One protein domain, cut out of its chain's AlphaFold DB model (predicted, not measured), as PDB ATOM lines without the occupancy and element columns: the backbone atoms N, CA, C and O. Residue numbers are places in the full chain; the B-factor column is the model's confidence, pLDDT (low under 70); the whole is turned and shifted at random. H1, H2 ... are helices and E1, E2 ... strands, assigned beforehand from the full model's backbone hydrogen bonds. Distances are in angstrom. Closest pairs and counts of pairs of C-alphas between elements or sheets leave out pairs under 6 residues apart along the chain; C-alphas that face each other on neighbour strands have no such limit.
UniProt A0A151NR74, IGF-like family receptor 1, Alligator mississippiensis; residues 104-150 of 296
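What this domain is: This is residues 104 to 150 of the 296 residues of the protein "IGF-like family receptor 1" of Alligator mississippiensis (UniProt A0A151NR74). With little regular structure, this flat domain is mostly loops about a small antiparallel pair of strands, E1 and E2. The loop between H1 and E2 reaches to one end, and the unnamed residues 134 to 150 fold back at the other, where residues 138 to 139 pair antiparallel with 148 to 149. The printed part has 47 residues, 10 of them in named elements, in the order E1, H1, E2: mixed class, only just compact, close to loose, radius of gyration of the C-alphas 11.2 A, spans 35 by 22 by 11 A.

How they stand to each other: Look first at E1, residues 112 to 114, and E2, residues 131 to 133, antiparallel at 147 degrees; N 113 and O 132 are within hydrogen-bond range at 2.9 A. H1, residues 116 to 119, is closest to E2 at the C-alphas of Cys 118 and Val 131, 6.6 A apart. H1 is too short for an O i to N i+4 pair; its one O i to N i+3 pair is within range.

Where its parts are: Find C-alpha 112 at (185.429, 175.066, 147.582), where E1 begins and runs 7.1 A; H1 runs 5.9 A, and E2 runs 7.2 A to C-alpha 133 at (187.710, 173.715, 150.883).

The domain as a whole: The C-alphas of Gly 123 and Ser 150 are the two farthest apart, 34.7 A. The link from H1 to E2 is long. The printed part has no cut, and no printed residue is under 70 in pLDDT.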
ATOM      1  N   ALA A 104     188.141 185.318 138.889       95.88
ATOM      2  CA  ALA A 104     187.401 184.583 137.857       95.88
ATOM      3  C   ALA A 104     188.101 183.290 137.378       95.88
ATOM      4  O   ALA A 104     187.437 182.370 136.919       95.88
ATOM      5  N   HIS A 105     189.427 183.191 137.533       94.75
ATOM      6  CA  HIS A 105     190.226 181.996 137.226       94.75
ATOM      7  C   HIS A 105     190.127 180.868 138.275       94.75
ATOM      8  O   HIS A 105     190.657 179.789 138.039       94.75
ATOM      9  N   TYR A 106     189.461 181.102 139.412       92.12
ATOM     10  CA  TYR A 106     189.095 180.070 140.395       92.12
ATOM     11  C   TYR A 106     187.663 179.534 140.195       92.12
ATOM     12  O   TYR A 106     187.226 178.674 140.954       92.12
ATOM     13  N   LEU A 107     186.904 180.049 139.219       93.94
ATOM     14  CA  LEU A 107     185.550 179.575 138.922       93.94
ATOM     15  C   LEU A 107     185.601 178.426 137.894       93.94
ATOM     16  O   LEU A 107     186.335 178.550 136.912       93.94
ATOM     17  N   PRO A 108     184.795 177.355 138.044       95.81
ATOM     18  CA  PRO A 108     183.826 177.098 139.117       95.81
ATOM     19  C   PRO A 108     184.467 176.568 140.415       95.81
ATOM     20  O   PRO A 108     185.395 175.764 140.385       95.81
ATOM     21  N   LEU A 109     183.917 176.964 141.570       95.00
ATOM     22  CA  LEU A 109     184.413 176.593 142.908       95.00
ATOM     23  C   LEU A 109     183.919 175.205 143.364       95.00
ATOM     24  O   LEU A 109     183.254 175.065 144.388       95.00
ATOM     25  N   ILE A 110     184.225 174.159 142.598       96.06
ATOM     26  CA  ILE A 110     183.802 172.791 142.933       96.06
ATOM     27  C   ILE A 110     184.511 172.330 144.219       96.06
ATOM     28  O   ILE A 110     185.739 172.339 144.305       96.06
ATOM     29  N   GLY A 111     183.732 171.948 145.237       95.56
ATOM     30  CA  GLY A 111     184.230 171.537 146.557       95.56
ATOM     31  C   GLY A 111     184.888 172.651 147.387       95.56
ATOM     32  O   GLY A 111     185.530 172.356 148.399       95.56
ATOM     33  N   GLN A 112     184.760 173.916 146.971       97.75
ATOM     34  CA  GLN A 112     185.429 175.066 147.582       97.75
ATOM     35  C   GLN A 112     184.486 176.264 147.748       97.75
ATOM     36  O   GLN A 112     183.424 176.346 147.139       97.75
ATOM     37  N   GLU A 113     184.906 177.239 148.543       96.81
ATOM     38  CA  GLU A 113     184.278 178.556 148.648       96.81
ATOM     39  C   GLU A 113     185.327 179.662 148.720       96.81
ATOM     40  O   GLU A 113     186.495 179.412 149.037       96.81
ATOM     41  N   PHE A 114     184.921 180.903 148.452       96.44
ATOM     42  CA  PHE A 114     185.773 182.043 148.767       96.44
ATOM     43  C   PHE A 114     185.928 182.185 150.289       96.44
ATOM     44  O   PHE A 114     184.971 182.073 151.051       96.44
ATOM     45  N   ASN A 115     187.144 182.483 150.749       95.50
ATOM     46  CA  ASN A 115     187.337 182.993 152.101       95.50
ATOM     47  C   ASN A 115     186.672 184.370 152.233       95.50
ATOM     48  O   ASN A 115     186.530 185.110 151.260       95.50
ATOM     49  N   VAL A 116     186.338 184.750 153.467       93.31
ATOM     50  CA  VAL A 116     185.815 186.086 153.792       93.31
ATOM     51  C   VAL A 116     186.744 187.167 153.226       93.31
ATOM     52  O   VAL A 116     187.961 187.120 153.427       93.31
ATOM     53  N   ASN A 117     186.173 188.115 152.476       94.56
ATOM     54  CA  ASN A 117     186.893 189.160 151.740       94.56
ATOM     55  C   ASN A 117     187.958 188.618 150.752       94.56
ATOM     56  O   ASN A 117     188.964 189.286 150.502       94.56
ATOM     57  N   CYS A 118     187.831 187.385 150.249       95.06
ATOM     58  CA  CYS A 118     188.879 186.683 149.494       95.06
ATOM     59  C   CYS A 118     190.259 186.691 150.184       95.06
ATOM     60  O   CYS A 118     191.296 186.858 149.534       95.06
ATOM     61  N   GLY A 119     190.284 186.551 151.514       94.12
ATOM     62  CA  GLY A 119     191.527 186.528 152.287       94.12
ATOM     63  C   GLY A 119     192.281 187.863 152.306       94.12
ATOM     64  O   GLY A 119     193.492 187.866 152.535       94.12
ATOM     65  N   HIS A 120     191.600 188.987 152.045       94.31
ATOM     66  CA  HIS A 120     192.140 190.345 152.168       94.31
ATOM     67  C   HIS A 120     191.767 191.026 153.493       94.31
ATOM     68  O   HIS A 120     190.661 190.876 154.017       94.31
ATOM     69  N   ARG A 121     192.681 191.877 153.980       92.75
ATOM     70  CA  ARG A 121     192.455 192.789 155.114       92.75
ATOM     71  C   ARG A 121     192.089 194.194 154.626       92.75
ATOM     72  O   ARG A 121     192.667 194.680 153.656       92.75
ATOM     73  N   ASP A 122     191.246 194.910 155.371       90.88
ATOM     74  CA  ASP A 122     190.820 196.293 155.060       90.88
ATOM     75  C   ASP A 122     191.979 197.315 154.995       90.88
ATOM     76  O   ASP A 122     191.874 198.357 154.341       90.88
ATOM     77  N   GLY A 123     193.105 197.019 155.656       90.69
ATOM     78  CA  GLY A 123     194.347 197.799 155.571       90.69
ATOM     79  C   GLY A 123     195.147 197.593 154.276       90.69
ATOM     80  O   GLY A 123     196.102 198.338 154.026       90.69
ATOM     81  N   GLY A 124     194.758 196.622 153.442       88.00
ATOM     82  CA  GLY A 124     195.511 196.099 152.301       88.00
ATOM     83  C   GLY A 124     196.265 194.797 152.623       88.00
ATOM     84  O   GLY A 124     196.355 194.381 153.778       88.00
ATOM     85  N   GLY A 125     196.824 194.169 151.583       90.06
ATOM     86  CA  GLY A 125     197.489 192.861 151.670       90.06
ATOM     87  C   GLY A 125     196.512 191.677 151.708       90.06
ATOM     88  O   GLY A 125     195.293 191.867 151.666       90.06
ATOM     89  N   ARG A 126     197.051 190.454 151.770       92.06
ATOM     90  CA  ARG A 126     196.304 189.225 152.089       92.06
ATOM     91  C   ARG A 126     196.765 188.657 153.429       92.06
ATOM     92  O   ARG A 126     197.879 188.929 153.866       92.06
ATOM     93  N   ASN A 127     195.913 187.854 154.053       90.19
ATOM     94  CA  ASN A 127     196.230 187.032 155.222       90.19
ATOM     95  C   ASN A 127     195.845 185.556 155.063       90.19
ATOM     96  O   ASN A 127     196.211 184.754 155.914       90.19
ATOM     97  N   MET A 128     195.106 185.208 154.009       93.50
ATOM     98  CA  MET A 128     194.713 183.839 153.669       93.50
ATOM     99  C   MET A 128     194.702 183.665 152.145       93.50
ATOM    100  O   MET A 128     194.721 184.647 151.395       93.50
ATOM    101  N   ALA A 129     194.648 182.413 151.683       95.56
ATOM    102  CA  ALA A 129     194.303 182.105 150.298       95.56
ATOM    103  C   ALA A 129     192.901 182.661 149.959       95.56
ATOM    104  O   ALA A 129     192.044 182.724 150.848       95.56
ATOM    105  N   PRO A 130     192.632 183.057 148.700       95.88
ATOM    106  CA  PRO A 130     191.335 183.623 148.332       95.88
ATOM    107  C   PRO A 130     190.193 182.612 148.464       95.88
ATOM    108  O   PRO A 130     189.069 183.013 148.741       95.88
ATOM    109  N   VAL A 131     190.493 181.320 148.320       97.06
ATOM    110  CA  VAL A 131     189.560 180.191 148.403       97.06
ATOM    111  C   VAL A 131     189.954 179.229 149.526       97.06
ATOM    112  O   VAL A 131     191.104 179.233 149.976       97.06
ATOM    113  N   ARG A 132     189.006 178.399 149.968       96.31
ATOM    114  CA  ARG A 132     189.214 177.273 150.890       96.31
ATOM    115  C   ARG A 132     188.317 176.079 150.519       96.31
ATOM    116  O   ARG A 132     187.296 176.295 149.869       96.31
ATOM    117  N   PRO A 133     188.638 174.845 150.954       97.44
ATOM    118  CA  PRO A 133     187.710 173.715 150.883       97.44
ATOM    119  C   PRO A 133     186.405 173.986 151.643       97.44
ATOM    120  O   PRO A 133     186.404 174.738 152.622       97.44
ATOM    121  N   CYS A 134     185.316 173.336 151.228       96.25
ATOM    122  CA  CYS A 134     184.053 173.388 151.963       96.25
ATOM    123  C   CYS A 134     184.188 172.839 153.400       96.25
ATOM    124  O   CYS A 134     184.808 171.789 153.598       96.25
ATOM    125  N   PRO A 135     183.572 173.493 154.406       94.81
ATOM    126  CA  PRO A 135     183.377 172.916 155.735       94.81
ATOM    127  C   PRO A 135     182.660 171.555 155.709       94.81
ATOM    128  O   PRO A 135     181.827 171.291 154.839       94.81
ATOM    129  N   ALA A 136     182.926 170.703 156.702       93.00
ATOM    130  CA  ALA A 136     182.230 169.424 156.854       93.00
ATOM    131  C   ALA A 136     180.702 169.619 156.961       93.00
ATOM    132  O   ALA A 136     180.236 170.540 157.629       93.00
ATOM    133  N   GLY A 137     179.926 168.761 156.288       91.62
ATOM    134  CA  GLY A 137     178.467 168.910 156.171       91.62
ATOM    135  C   GLY A 137     178.005 169.972 155.159       91.62
ATOM    136  O   GLY A 137     176.807 170.223 155.043       91.62
ATOM    137  N   THR A 138     178.926 170.585 154.408       95.38
ATOM    138  CA  THR A 138     178.612 171.525 153.320       95.38
ATOM    139  C   THR A 138     179.271 171.098 152.012       95.38
ATOM    140  O   THR A 138     180.264 170.366 152.004       95.38
ATOM    141  N   SER A 139     178.718 171.549 150.891       95.25
ATOM    142  CA  SER A 139     179.207 171.241 149.548       95.25
ATOM    143  C   SER A 139     178.993 172.414 148.592       95.25
ATOM    144  O   SER A 139     178.129 173.267 148.794       95.25
ATOM    145  N   ASN A 140     179.806 172.467 147.540       95.50
ATOM    146  CA  ASN A 140     179.629 173.386 146.423       95.50
ATOM    147  C   ASN A 140     179.828 172.596 145.128       95.50
ATOM    148  O   ASN A 140     180.876 171.984 144.921       95.50
ATOM    149  N   ASP A 141     178.810 172.602 144.277       95.25
ATOM    150  CA  ASP A 141     178.812 172.036 142.925       95.25
ATOM    151  C   ASP A 141     179.530 172.949 141.914       95.25
ATOM    152  O   ASP A 141     179.731 172.569 140.762       95.25
ATOM    153  N   GLY A 142     179.920 174.154 142.344       94.38
ATOM    154  CA  GLY A 142     180.481 175.206 141.507       94.38
ATOM    155  C   GLY A 142     179.460 176.263 141.075       94.38
ATOM    156  O   GLY A 142     179.867 177.264 140.483       94.38
ATOM    157  N   SER A 143     178.169 176.089 141.393       93.19
ATOM    158  CA  SER A 143     177.104 177.061 141.097       93.19
ATOM    159  C   SER A 143     177.090 178.249 142.067       93.19
ATOM    160  O   SER A 143     176.491 179.284 141.763       93.19
ATOM    161  N   PHE A 144     177.746 178.128 143.226       93.94
ATOM    162  CA  PHE A 144     177.722 179.121 144.303       93.94
ATOM    163  C   PHE A 144     179.117 179.667 144.639       93.94
ATOM    164  O   PHE A 144     180.148 179.083 144.305       93.94
ATOM    165  N   LEU A 145     179.158 180.813 145.327       94.38
ATOM    166  CA  LEU A 145     180.401 181.410 145.850       94.38
ATOM    167  C   LEU A 145     180.766 180.912 147.264       94.38
ATOM    168  O   LEU A 145     181.899 181.099 147.709       94.38
ATOM    169  N   TRP A 146     179.792 180.294 147.937       95.12
ATOM    170  CA  TRP A 146     179.830 179.776 149.305       95.12
ATOM    171  C   TRP A 146     179.274 178.357 149.314       95.12
ATOM    172  O   TRP A 146     178.300 178.082 148.603       95.12
ATOM    173  N   CYS A 147     179.838 177.479 150.136       95.81
ATOM    174  CA  CYS A 147     179.361 176.109 150.250       95.81
ATOM    175  C   CYS A 147     177.983 176.094 150.920       95.81
ATOM    176  O   CYS A 147     177.763 176.716 151.958       95.81
ATOM    177  N   GLN A 148     177.035 175.401 150.296       95.38
ATOM    178  CA  GLN A 148     175.685 175.249 150.822       95.38
ATOM    179  C   GLN A 148     175.647 174.066 151.799       95.38
ATOM    180  O   GLN A 148     176.422 173.120 151.627       95.38
ATOM    181  N   PRO A 149     174.761 174.065 152.813       94.75
ATOM    182  CA  PRO A 149     174.505 172.874 153.615       94.75
ATOM    183  C   PRO A 149     174.158 171.700 152.698       94.75
ATOM    184  O   PRO A 149     173.259 171.810 151.860       94.75
ATOM    185  N   SER A 150     174.888 170.594 152.825       87.25
ATOM    186  CA  SER A 150     174.681 169.435 151.962       87.25
ATOM    187  C   SER A 150     173.303 168.844 152.238       87.25
ATOM    188  O   SER A 150     173.046 168.368 153.342       87.25
TER     189      SER A 150